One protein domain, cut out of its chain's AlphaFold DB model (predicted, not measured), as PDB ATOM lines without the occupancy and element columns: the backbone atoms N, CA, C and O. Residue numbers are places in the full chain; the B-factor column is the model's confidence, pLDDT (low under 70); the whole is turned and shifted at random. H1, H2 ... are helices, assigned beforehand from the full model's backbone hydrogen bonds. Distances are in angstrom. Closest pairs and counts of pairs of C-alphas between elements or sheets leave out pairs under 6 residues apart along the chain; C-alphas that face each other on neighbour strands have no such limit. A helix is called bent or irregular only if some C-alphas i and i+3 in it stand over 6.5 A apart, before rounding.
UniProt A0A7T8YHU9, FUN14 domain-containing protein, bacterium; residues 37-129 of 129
ATOM      1  N   ALA A  37      22.793  40.993  65.348       80.12
ATOM      2  CA  ALA A  37      23.711  41.119  64.222       80.12
ATOM      3  C   ALA A  37      24.611  39.888  64.050       80.12
ATOM      4  O   ALA A  37      24.831  39.470  62.911       80.12
ATOM      5  N   ALA A  38      25.086  39.285  65.146       82.00
ATOM      6  CA  ALA A  38      25.891  38.065  65.119       82.00
ATOM      7  C   ALA A  38      25.093  36.843  64.635       82.00
ATOM      8  O   ALA A  38      25.603  36.050  63.843       82.00
ATOM      9  N   VAL A  39      23.828  36.709  65.050       84.88
ATOM     10  CA  VAL A  39      22.938  35.635  64.573       84.88
ATOM     11  C   VAL A  39      22.668  35.780  63.074       84.88
ATOM     12  O   VAL A  39      22.801  34.808  62.329       84.88
ATOM     13  N   PHE A  40      22.358  36.993  62.610       83.31
ATOM     14  CA  PHE A  40      22.153  37.263  61.184       83.31
ATOM     15  C   PHE A  40      23.435  37.069  60.369       83.31
ATOM     16  O   PHE A  40      23.379  36.498  59.281       83.31
ATOM     17  N   PHE A  41      24.592  37.458  60.907       87.19
ATOM     18  CA  PHE A  41      25.892  37.202  60.293       87.19
ATOM     19  C   PHE A  41      26.155  35.698  60.146       87.19
ATOM     20  O   PHE A  41      26.482  35.239  59.054       87.19
ATOM     21  N   GLY A  42      25.984  34.919  61.219       87.44
ATOM     22  CA  GLY A  42      26.221  33.474  61.211       87.44
ATOM     23  C   GLY A  42      25.260  32.722  60.288       87.44
ATOM     24  O   GLY A  42      25.688  31.866  59.512       87.44
ATOM     25  N   GLY A  43      23.975  33.088  60.313       88.19
ATOM     26  CA  GLY A  43      22.969  32.537  59.407       88.19
ATOM     27  C   GLY A  43      23.287  32.852  57.946       88.19
ATOM     28  O   GLY A  43      23.338  31.947  57.112       88.19
ATOM     29  N   ALA A  44      23.584  34.113  57.634       87.50
ATOM     30  CA  ALA A  44      23.931  34.523  56.278       87.50
ATOM     31  C   ALA A  44      25.258  33.912  55.801       87.50
ATOM     32  O   ALA A  44      25.373  33.554  54.630       87.50
ATOM     33  N   PHE A  45      26.227  33.717  56.696       87.94
ATOM     34  CA  PHE A  45      27.466  32.993  56.417       87.94
ATOM     35  C   PHE A  45      27.205  31.536  56.033       87.94
ATOM     36  O   PHE A  45      27.695  31.082  54.998       87.94
ATOM     37  N   ALA A  46      26.397  30.816  56.817       86.25
ATOM     38  CA  ALA A  46      26.029  29.436  56.512       86.25
ATOM     39  C   ALA A  46      25.281  29.337  55.173       86.25
ATOM     40  O   ALA A  46      25.585  28.468  54.352       86.25
ATOM     41  N   VAL A  47      24.356  30.268  54.916       86.12
ATOM     42  CA  VAL A  47      23.647  30.358  53.635       86.12
ATOM     43  C   VAL A  47      24.621  30.638  52.492       86.12
ATOM     44  O   VAL A  47      24.586  29.917  51.504       86.12
ATOM     45  N   GLY A  48      25.522  31.615  52.619       83.25
ATOM     46  CA  GLY A  48      26.512  31.955  51.589       83.25
ATOM     47  C   GLY A  48      27.472  30.806  51.275       83.25
ATOM     48  O   GLY A  48      27.760  30.539  50.107       83.25
ATOM     49  N   PHE A  49      27.891  30.072  52.307       83.94
ATOM     50  CA  PHE A  49      28.702  28.863  52.177       83.94
ATOM     51  C   PHE A  49      27.954  27.764  51.402       83.94
ATOM     52  O   PHE A  49      28.442  27.231  50.404       83.94
ATOM     53  N   LEU A  50      26.716  27.457  51.799       82.50
ATOM     54  CA  LEU A  50      25.895  26.461  51.104       82.50
ATOM     55  C   LEU A  50      25.549  26.888  49.674       82.50
ATOM     56  O   LEU A  50      25.498  26.041  48.778       82.50
ATOM     57  N   PHE A  51      25.357  28.187  49.451       81.56
ATOM     58  CA  PHE A  51      25.017  28.740  48.151       81.56
ATOM     59  C   PHE A  51      26.079  28.361  47.124       81.56
ATOM     60  O   PHE A  51      25.765  27.672  46.168       81.56
ATOM     61  N   LYS A  52      27.363  28.662  47.326       74.06
ATOM     62  CA  LYS A  52      28.374  28.350  46.299       74.06
ATOM     63  C   LYS A  52      28.460  26.855  45.950       74.06
ATOM     64  O   LYS A  52      28.621  26.510  44.775       74.06
ATOM     65  N   LYS A  53      28.312  25.971  46.941       73.94
ATOM     66  CA  LYS A  53      28.414  24.517  46.748       73.94
ATOM     67  C   LYS A  53      27.191  23.914  46.052       73.94
ATOM     68  O   LYS A  53      27.351  23.071  45.171       73.94
ATOM     69  N   TYR A  54      25.987  24.347  46.423       78.62
ATOM     70  CA  TYR A  54      24.739  23.737  45.952       78.62
ATOM     71  C   TYR A  54      23.984  24.575  44.924       78.62
ATOM     72  O   TYR A  54      23.083  24.039  44.291       78.62
ATOM     73  N   PHE A  55      24.350  25.835  44.684       78.38
ATOM     74  CA  PHE A  55      23.634  26.731  43.770       78.38
ATOM     75  C   PHE A  55      23.523  26.150  42.366       78.38
ATOM     76  O   PHE A  55      22.433  26.134  41.810       78.38
ATOM     77  N   LYS A  56      24.606  25.582  41.817       78.06
ATOM     78  CA  LYS A  56      24.574  24.951  40.486       78.06
ATOM     79  C   LYS A  56      23.610  23.763  40.427       78.06
ATOM     80  O   LYS A  56      22.918  23.593  39.430       78.06
ATOM     81  N   PHE A  57      23.549  22.962  41.490       82.94
ATOM     82  CA  PHE A  57      22.669  21.798  41.564       82.94
ATOM     83  C   PHE A  57      21.209  22.201  41.811       82.94
ATOM     84  O   PHE A  57      20.325  21.748  41.094       82.94
ATOM     85  N   LEU A  58      20.956  23.105  42.762       82.56
ATOM     86  CA  LEU A  58      19.630  23.647  43.067       82.56
ATOM     87  C   LEU A  58      19.039  24.367  41.858       82.56
ATOM     88  O   LEU A  58      17.962  23.980  41.415       82.56
ATOM     89  N   PHE A  59      19.754  25.333  41.269       82.50
ATOM     90  CA  PHE A  59      19.280  26.028  40.070       82.50
ATOM     91  C   PHE A  59      19.150  25.088  38.879       82.50
ATOM     92  O   PHE A  59      18.163  25.184  38.163       82.50
ATOM     93  N   GLY A  60      20.083  24.151  38.686       85.38
ATOM     94  CA  GLY A  60      19.968  23.150  37.625       85.38
ATOM     95  C   GLY A  60      18.717  22.281  37.779       85.38
ATOM     96  O   GLY A  60      17.985  22.078  36.812       85.38
ATOM     97  N   SER A  61      18.431  21.820  38.999       87.19
ATOM     98  CA  SER A  61      17.252  20.998  39.294       87.19
ATOM     99  C   SER A  61      15.941  21.777  39.150       87.19
ATOM    100  O   SER A  61      15.017  21.284  38.509       87.19
ATOM    101  N   LEU A  62      15.879  23.014  39.659       87.94
ATOM    102  CA  LEU A  62      14.727  23.909  39.519       87.94
ATOM    103  C   LEU A  62      14.473  24.263  38.056       87.94
ATOM    104  O   LEU A  62      13.334  24.217  37.601       87.94
ATOM    105  N   PHE A  63      15.531  24.574  37.311       89.19
ATOM    106  CA  PHE A  63      15.435  24.900  35.895       89.19
ATOM    107  C   PHE A  63      14.955  23.699  35.076       89.19
ATOM    108  O   PHE A  63      14.048  23.849  34.258       89.19
ATOM    109  N   MET A  64      15.473  22.493  35.339       88.94
ATOM    110  CA  MET A  64      14.949  21.295  34.680       88.94
ATOM    111  C   MET A  64      13.508  20.985  35.075       88.94
ATOM    112  O   MET A  64      12.711  20.662  34.198       88.94
ATOM    113  N   ALA A  65      13.146  21.104  36.353       88.38
ATOM    114  CA  ALA A  65      11.767  20.911  36.789       88.38
ATOM    115  C   ALA A  65      10.823  21.889  36.074       88.38
ATOM    116  O   ALA A  65       9.782  21.478  35.565       88.38
ATOM    117  N   PHE A  66      11.222  23.158  35.949       88.62
ATOM    118  CA  PHE A  66      10.466  24.167  35.214       88.62
ATOM    119  C   PHE A  66      10.290  23.800  33.735       88.62
ATOM    120  O   PHE A  66       9.175  23.873  33.219       88.62
ATOM    121  N   ILE A  67      11.356  23.351  33.060       88.56
ATOM    122  CA  ILE A  67      11.279  22.892  31.664       88.56
ATOM    123  C   ILE A  67      10.319  21.709  31.535       88.56
ATOM    124  O   ILE A  67       9.453  21.725  30.664       88.56
ATOM    125  N   ILE A  68      10.442  20.700  32.400       87.81
ATOM    126  CA  ILE A  68       9.593  19.503  32.367       87.81
ATOM    127  C   ILE A  68       8.122  19.892  32.531       87.81
ATOM    128  O   ILE A  68       7.288  19.475  31.730       87.81
ATOM    129  N   ILE A  69       7.814  20.740  33.514       87.19
ATOM    130  CA  ILE A  69       6.456  21.235  33.764       87.19
ATOM    131  C   ILE A  69       5.920  21.993  32.543       87.19
ATOM    132  O   ILE A  69       4.800  21.731  32.112       87.19
ATOM    133  N   LYS A  70       6.721  22.876  31.932       84.75
ATOM    134  CA  LYS A  70       6.310  23.636  30.740       84.75
ATOM    135  C   LYS A  70       6.088  22.756  29.511       84.75
ATOM    136  O   LYS A  70       5.155  22.996  28.750       84.75
ATOM    137  N   VAL A  71       6.908  21.725  29.324       87.25
ATOM    138  CA  VAL A  71       6.740  20.749  28.235       87.25
ATOM    139  C   VAL A  71       5.482  19.901  28.449       87.25
ATOM    140  O   VAL A  71       4.755  19.629  27.494       87.25
ATOM    141  N   LEU A  72       5.188  19.506  29.689       85.38
ATOM    142  CA  LEU A  72       3.970  18.769  30.040       85.38
ATOM    143  C   LEU A  72       2.705  19.626  29.874       85.38
ATOM    144  O   LEU A  72       1.695  19.120  29.384       85.38
ATOM    145  N   GLU A  73       2.777  20.913  30.224       85.00
ATOM    146  CA  GLU A  73       1.712  21.899  29.990       85.00
ATOM    147  C   GLU A  73       1.459  22.089  28.486       85.00
ATOM    148  O   GLU A  73       0.316  22.020  28.039       85.00
ATOM    149  N   HIS A  74       2.517  22.245  27.679       79.81
ATOM    150  CA  HIS A  74       2.388  22.418  26.226       79.81
ATOM    151  C   HIS A  74       1.780  21.193  25.527       79.81
ATOM    152  O   HIS A  74       0.987  21.342  24.602       79.81
ATOM    153  N   ASN A  75       2.103  19.987  25.999       84.44
ATOM    154  CA  ASN A  75       1.521  18.740  25.495       84.44
ATOM    155  C   ASN A  75       0.116  18.445  26.062       84.44
ATOM    156  O   ASN A  75      -0.403  17.353  25.842       84.44
ATOM    157  N   ALA A  76      -0.488  19.389  26.798       79.75
ATOM    158  CA  ALA A  76      -1.802  19.272  27.434       79.75
ATOM    159  C   ALA A  76      -1.954  18.064  28.384       79.75
ATOM    160  O   ALA A  76      -3.067  17.625  28.669       79.75
ATOM    161  N   LEU A  77      -0.840  17.532  28.899       72.62
ATOM    162  CA  LEU A  77      -0.834  16.413  29.849       72.62
ATOM    163  C   LEU A  77      -1.131  16.877  31.280       72.62
ATOM    164  O   LEU A  77      -1.576  16.082  32.105       72.62
ATOM    165  N   ILE A  78      -0.869  18.153  31.580       80.06
ATOM    166  CA  ILE A  78      -1.096  18.775  32.888       80.06
ATOM    167  C   ILE A  78      -1.657  20.183  32.665       80.06
ATOM    168  O   ILE A  78      -1.138  20.936  31.844       80.06
ATOM    169  N   THR A  79      -2.694  20.557  33.412       77.31
ATOM    170  CA  THR A  79      -3.223  21.927  33.453       77.31
ATOM    171  C   THR A  79      -2.765  22.585  34.749       77.31
ATOM    172  O   THR A  79      -3.048  22.072  35.831       77.31
ATOM    173  N   ILE A  80      -2.025  23.690  34.653       76.38
ATOM    174  CA  ILE A  80      -1.517  24.407  35.828       76.38
ATOM    175  C   ILE A  80      -2.558  25.435  36.266       76.38
ATOM    176  O   ILE A  80      -2.873  26.367  35.525       76.38
ATOM    177  N   ASP A  81      -3.066  25.284  37.488       81.75
ATOM    178  CA  ASP A  81      -3.871  26.317  38.133       81.75
ATOM    179  C   ASP A  81      -2.963  27.423  38.691       81.75
ATOM    180  O   ASP A  81      -2.453  27.360  39.814       81.75
ATOM    181  N   TRP A  82      -2.756  28.457  37.880       75.00
ATOM    182  CA  TRP A  82      -1.971  29.628  38.261       75.00
ATOM    183  C   TRP A  82      -2.596  30.420  39.416       75.00
ATOM    184  O   TRP A  82      -1.860  31.071  40.157       75.00
ATOM    185  N   ALA A  83      -3.915  30.347  39.630       76.75
ATOM    186  CA  ALA A  83      -4.560  31.030  40.750       76.75
ATOM    187  C   ALA A  83      -4.197  30.361  42.086       76.75
ATOM    188  O   ALA A  83      -3.831  31.051  43.040       76.75
ATOM    189  N   GLY A  84      -4.201  29.025  42.127       75.56
ATOM    190  CA  GLY A  84      -3.737  28.251  43.281       75.56
ATOM    191  C   GLY A  84      -2.245  28.445  43.573       75.56
ATOM    192  O   GLY A  84      -1.857  28.608  44.731       75.56
ATOM    193  N   VAL A  85      -1.404  28.503  42.535       75.19
ATOM    194  CA  VAL A  85       0.034  28.796  42.696       75.19
ATOM    195  C   VAL A  85       0.248  30.196  43.278       75.19
ATOM    196  O   VAL A  85       1.021  30.349  44.220       75.19
ATOM    197  N   ASN A  86      -0.470  31.208  42.788       72.25
ATOM    198  CA  ASN A  86      -0.357  32.574  43.307       72.25
ATOM    199  C   ASN A  86      -0.791  32.675  44.778       72.25
ATOM    200  O   ASN A  86      -0.123  33.344  45.568       72.25
ATOM    201  N   ALA A  87      -1.841  31.947  45.173       74.94
ATOM    202  CA  ALA A  87      -2.275  31.865  46.567       74.94
ATOM    203  C   ALA A  87      -1.232  31.184  47.475       74.94
ATOM    204  O   ALA A  87      -1.023  31.623  48.604       74.94
ATOM    205  N   LEU A  88      -0.544  30.146  46.983       73.81
ATOM    206  CA  LEU A  88       0.503  29.436  47.732       73.81
ATOM    207  C   LEU A  88       1.799  30.240  47.868       73.81
ATOM    208  O   LEU A  88       2.446  30.184  48.912       73.81
ATOM    209  N   VAL A  89       2.190  30.974  46.826       69.69
ATOM    210  CA  VAL A  89       3.404  31.808  46.844       69.69
ATOM    211  C   VAL A  89       3.140  33.154  47.542       69.69
ATOM    212  O   VAL A  89       4.078  33.879  47.865       69.69
ATOM    213  N   GLY A  90       1.875  33.481  47.836       64.56
ATOM    214  CA  GLY A  90       1.490  34.731  48.496       64.56
ATOM    215  C   GLY A  90       1.722  35.964  47.620       64.56
ATOM    216  O   GLY A  90       1.842  37.074  48.133       64.56
ATOM    217  N   LEU A  91       1.822  35.770  46.304       61.97
ATOM    218  CA  LEU A  91       1.954  36.854  45.343       61.97
ATOM    219  C   LEU A  91       0.550  37.264  44.917       61.97
ATOM    220  O   LEU A  91      -0.114  36.547  44.166       61.97
ATOM    221  N   GLU A  92       0.093  38.427  45.385       61.22
ATOM    222  CA  GLU A  92      -1.062  39.063  44.763       61.22
ATOM    223  C   GLU A  92      -0.726  39.322  43.283       61.22
ATOM    224  O   GLU A  92       0.337  39.883  42.995       61.22
ATOM    225  N   PRO A  93      -1.607  38.960  42.330       58.66
ATOM    226  CA  PRO A  93      -1.380  39.165  40.893       58.66
ATOM    227  C   PRO A  93      -1.092  40.625  40.496       58.66
ATOM    228  O   PRO A  93      -0.695  40.896  39.366       58.66
ATOM    229  N   THR A  94      -1.316  41.562  41.417       55.78
ATOM    230  CA  THR A  94      -1.206  43.013  41.264       55.78
ATOM    231  C   THR A  94      -0.058  43.630  42.061       55.78
ATOM    232  O   THR A  94       0.013  44.855  42.146       55.78
ATOM    233  N   ALA A  95       0.824  42.833  42.671       58.78
ATOM    234  CA  ALA A  95       1.948  43.371  43.425       58.78
ATOM    235  C   ALA A  95       2.919  44.101  42.481       58.78
ATOM    236  O   ALA A  95       3.734  43.490  41.787       58.78
ATOM    237  N   ASP A  96       2.808  45.428  42.441       71.44
ATOM    238  CA  ASP A  96       3.675  46.273  41.634       71.44
ATOM    239  C   ASP A  96       5.115  46.196  42.174       71.44
ATOM    240  O   ASP A  96       5.359  46.268  43.386       71.44
ATOM    241  N   LEU A  97       6.091  46.050  41.275       68.69
ATOM    242  CA  LEU A  97       7.515  45.918  41.622       68.69
ATOM    243  C   LEU A  97       8.021  47.142  42.407       68.69
ATOM    244  O   LEU A  97       8.926  47.047  43.243       68.69
ATOM    245  N   THR A  98       7.402  48.299  42.174       73.06
ATOM    246  CA  THR A  98       7.600  49.546  42.929       73.06
ATOM    247  C   THR A  98       7.220  49.394  44.406       73.06
ATOM    248  O   THR A  98       7.955  49.833  45.289       73.06
ATOM    249  N   THR A  99       6.115  48.710  44.698       72.56
ATOM    250  CA  THR A  99       5.623  48.505  46.064       72.56
ATOM    251  C   THR A  99       6.534  47.535  46.807       72.56
ATOM    252  O   THR A  99       7.006  47.855  47.898       72.56
ATOM    253  N   ILE A 100       6.894  46.410  46.181       74.44
ATOM    254  CA  ILE A 100       7.812  45.419  46.767       74.44
ATOM    255  C   ILE A 100       9.179  46.049  47.067       74.44
ATOM    256  O   ILE A 100       9.711  45.890  48.167       74.44
ATOM    257  N   SER A 101       9.739  46.805  46.118       73.88
ATOM    258  CA  SER A 101      11.026  47.472  46.330       73.88
ATOM    259  C   SER A 101      10.955  48.491  47.468       73.88
ATOM    260  O   SER A 101      11.833  48.491  48.331       73.88
ATOM    261  N   SER A 102       9.896  49.302  47.538       76.12
ATOM    262  CA  SER A 102       9.724  50.280  48.618       76.12
ATOM    263  C   SER A 102       9.666  49.629  50.008       76.12
ATOM    264  O   SER A 102      10.302  50.130  50.936       76.12
ATOM    265  N   ILE A 103       9.000  48.474  50.135       76.56
ATOM    266  CA  ILE A 103       8.913  47.698  51.381       76.56
ATOM    267  C   ILE A 103      10.294  47.167  51.779       76.56
ATOM    268  O   ILE A 103      10.707  47.323  52.930       76.56
ATOM    269  N   ILE A 104      11.039  46.598  50.828       77.06
ATOM    270  CA  ILE A 104      12.402  46.102  51.072       77.06
ATOM    271  C   ILE A 104      13.312  47.250  51.518       77.06
ATOM    272  O   ILE A 104      14.023  47.121  52.513       77.06
ATOM    273  N   PHE A 105      13.269  48.396  50.837       76.19
ATOM    274  CA  PHE A 105      14.079  49.555  51.208       76.19
ATOM    275  C   PHE A 105      13.698  50.125  52.575       76.19
ATOM    276  O   PHE A 105      14.589  50.488  53.342       76.19
ATOM    277  N   ALA A 106      12.408  50.191  52.909       77.75
ATOM    278  CA  ALA A 106      11.959  50.614  54.232       77.75
ATOM    279  C   ALA A 106      12.469  49.663  55.328       77.75
ATOM    280  O   ALA A 106      12.968  50.118  56.358       77.75
ATOM    281  N   TRP A 107      12.434  48.353  55.075       79.31
ATOM    282  CA  TRP A 107      12.946  47.351  56.007       79.31
ATOM    283  C   TRP A 107      14.469  47.423  56.177       79.31
ATOM    284  O   TRP A 107      14.954  47.381  57.310       79.31
ATOM    285  N   ILE A 108      15.222  47.600  55.083       80.25
ATOM    286  CA  ILE A 108      16.684  47.778  55.118       80.25
ATOM    287  C   ILE A 108      17.050  49.039  55.906       80.25
ATOM    288  O   ILE A 108      17.970  48.997  56.717       80.25
ATOM    289  N   LYS A 109      16.319  50.145  55.711       73.19
ATOM    290  CA  LYS A 109      16.525  51.383  56.481       73.19
ATOM    291  C   LYS A 109      16.311  51.155  57.977       73.19
ATOM    292  O   LYS A 109      17.117  51.616  58.777       73.19
ATOM    293  N   ALA A 110      15.259  50.423  58.341       78.56
ATOM    294  CA  ALA A 110      14.958  50.112  59.735       78.56
ATOM    295  C   ALA A 110      15.967  49.134  60.372       78.56
ATOM    296  O   ALA A 110      16.177  49.188  61.577       78.56
ATOM    297  N   ASN A 111      16.606  48.261  59.582       80.81
ATOM    298  CA  ASN A 111      17.451  47.164  60.074       80.81
ATOM    299  C   ASN A 111      18.830  47.124  59.398       80.81
ATOM    300  O   ASN A 111      19.335  46.060  59.025       80.81
ATOM    301  N   ILE A 112      19.459  48.287  59.230       77.81
ATOM    302  CA  ILE A 112      20.671  48.405  58.410       77.81
ATOM    303  C   ILE A 112      21.852  47.591  58.965       77.81
ATOM    304  O   ILE A 112      22.628  47.051  58.183       77.81
ATOM    305  N   ILE A 113      21.959  47.416  60.291       74.19
ATOM    306  CA  ILE A 113      23.003  46.575  60.908       74.19
ATOM    307  C   ILE A 113      22.838  45.122  60.487       74.19
ATOM    308  O   ILE A 113      23.807  44.503  60.071       74.19
ATOM    309  N   LEU A 114      21.619  44.586  60.585       80.75
ATOM    310  CA  LEU A 114      21.328  43.194  60.243       80.75
ATOM    311  C   LEU A 114      21.557  42.952  58.754       80.75
ATOM    312  O   LEU A 114      22.069  41.905  58.361       80.75
ATOM    313  N   PHE A 115      21.221  43.942  57.925       80.88
ATOM    314  CA  PHE A 115      21.483  43.886  56.496       80.88
ATOM    315  C   PHE A 115      22.986  43.903  56.186       80.88
ATOM    316  O   PHE A 115      23.451  43.078  55.398       80.88
ATOM    317  N   VAL A 116      23.762  44.797  56.808       82.31
ATOM    318  CA  VAL A 116      25.215  44.886  56.597       82.31
ATOM    319  C   VAL A 116      25.929  43.662  57.174       82.31
ATOM    320  O   VAL A 116      26.734  43.054  56.474       82.31
ATOM    321  N   SER A 117      25.611  43.239  58.401       83.12
ATOM    322  CA  SER A 117      26.209  42.053  59.021       83.12
ATOM    323  C   SER A 117      25.846  40.782  58.250       83.12
ATOM    324  O   SER A 117      26.725  39.973  57.960       83.12
ATOM    325  N   GLY A 118      24.591  40.640  57.817       83.12
ATOM    326  CA  GLY A 118      24.156  39.547  56.952       83.12
ATOM    327  C   GLY A 118      24.869  39.558  55.597       83.12
ATOM    328  O   GLY A 118      25.391  38.533  55.169       83.12
ATOM    329  N   SER A 119      24.978  40.717  54.944       85.06
ATOM    330  CA  SER A 119      25.662  40.846  53.648       85.06
ATOM    331  C   SER A 119      27.146  40.496  53.745       85.06
ATOM    332  O   SER A 119      27.663  39.755  52.910       85.06
ATOM    333  N   VAL A 120      27.835  40.978  54.785       86.69
ATOM    334  CA  VAL A 120      29.247  40.648  55.028       86.69
ATOM    335  C   VAL A 120      29.400  39.158  55.343       86.69
ATOM    336  O   VAL A 120      30.257  38.504  54.749       86.69
ATOM    337  N   GLY A 121      28.546  38.596  56.206       84.88
ATOM    338  CA  GLY A 121      28.534  37.164  56.516       84.88
ATOM    339  C   GLY A 121      28.346  36.308  55.265       84.88
ATOM    340  O   GLY A 121      29.141  35.403  55.010       84.88
ATOM    341  N   PHE A 122      27.368  36.655  54.426       88.69
ATOM    342  CA  PHE A 122      27.101  35.988  53.153       88.69
ATOM    343  C   PHE A 122      28.289  36.057  52.190       88.69
ATOM    344  O   PHE A 122      28.697  35.027  51.658       88.69
ATOM    345  N   LEU A 123      28.876  37.241  51.985       86.56
ATOM    346  CA  LEU A 123      30.015  37.422  51.078       86.56
ATOM    347  C   LEU A 123      31.244  36.634  51.535       86.56
ATOM    348  O   LEU A 123      31.928  36.024  50.711       86.56
ATOM    349  N   ILE A 124      31.517  36.618  52.841       87.38
ATOM    350  CA  ILE A 124      32.616  35.835  53.407       87.38
ATOM    351  C   ILE A 124      32.334  34.337  53.238       87.38
ATOM    352  O   ILE A 124      33.193  33.619  52.728       87.38
ATOM    353  N   GLY A 125      31.133  33.868  53.589       83.44
ATOM    354  CA  GLY A 125      30.737  32.465  53.422       83.44
ATOM    355  C   GLY A 125      30.832  32.000  51.968       83.44
ATOM    356  O   GLY A 125      31.383  30.935  51.688       83.44
ATOM    357  N   TYR A 126      30.390  32.845  51.036       82.94
ATOM    358  CA  TYR A 126      30.470  32.595  49.600       82.94
ATOM    359  C   TYR A 126      31.911  32.562  49.071       82.94
ATOM    360  O   TYR A 126      32.220  31.769  48.183       82.94
ATOM    361  N   LYS A 127      32.805  33.417  49.587       83.25
ATOM    362  CA  LYS A 127      34.217  33.448  49.172       83.25
ATOM    363  C   LYS A 127      35.026  32.269  49.726       83.25
ATOM    364  O   LYS A 127      35.990  31.870  49.076       83.25
ATOM    365  N   ILE A 128      34.691  31.797  50.929       80.88
ATOM    366  CA  ILE A 128      35.415  30.725  51.634       80.88
ATOM    367  C   ILE A 128      35.040  29.330  51.116       80.88
ATOM    368  O   ILE A 128      35.913  28.465  51.054       80.88
ATOM    369  N   SER A 129      33.774  29.099  50.746       57.97
ATOM    370  CA  SER A 129      33.435  27.987  49.833       57.97
ATOM    371  C   SER A 129      34.109  28.176  48.481       57.97
ATOM    372  O   SER A 129      34.115  27.250  47.643       57.97
TER     373      SER A 129
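Overview. This is residues 37 to 129 of the 129 residues of the protein "FUN14 domain-containing protein" of bacterium (UniProt A0A7T8YHU9). The helices make a loose, open frame round an empty middle. The long bent helix H1 makes one end and one long side of it, H2 and H3 follow each other along the opposite side, and H4 folds back to pack side by side with the first arm, H1a, which closes the ring. The printed part has 93 residues with four named helices, in the order H1, H2, H3, H4, and no named strand; the class is all helix. It is only just loose, close to extended, with a radius of gyration of the C-alphas of 18.1 A, and its outline is only just flat, spanning 50 by 33 by 18 A.

Arrangement. H1, residues 37 to 74, was assigned as one helix by its hydrogen bonds but is bent, with C-alphas 53 and 56 at 7.4 A. Its arms H1a, residues 37 to 53, and H1b, residues 56 to 74, stand at a steep tilt of 68 degrees, only just short of about perpendicular. H1b is apart from H2, residues 82 to 89. H2 is apart from H3, residues 97 to 110. H3 is close to H4, residues 112 to 128, but not clearly touching it: the closest C-alphas, of Ile 108 and Phe 115, are 6.3 A apart, and the two helices are about perpendicular at 81 degrees. H4 touches H1a, with the closest C-alphas, of Phe 45 and Gly 121, 4.3 A apart. They run the same way at a shallow tilt of 33 degrees, only just short of steep. In H1b, H2, H3 and H4 every O i to N i+4 pair is within hydrogen-bond range; in H1a 12 of 13 are.

Along the chain. H1a begins at C-alpha 37, (23.711, 41.119, 64.222), and measures 24.6 A from first to last C-alpha. H1b measures 26.5 A and ends at C-alpha 74, (2.388, 22.418, 26.226). H2 measures 10.4 A, H3 20.0 A and H4 24.0 A. H4 ends at C-alpha 128, (35.415, 30.725, 51.634).

Size, cuts and confidence. The two C-alphas farthest apart, those of Ala 38 and Ala 76, are 50.4 A apart. The printed part has no cut, and Ser 129 is the chain's last residue. The link from H3 to H4 is tight; those from H1 to H2 and from H2 to H3, with 7 residues each, are short. Residues 54 to 68, 84 to 90 and 94 to 106 stand free. The mean pLDDT of the printed part is 79.5, and residues 89 to 95, 97 and 129 are under 70.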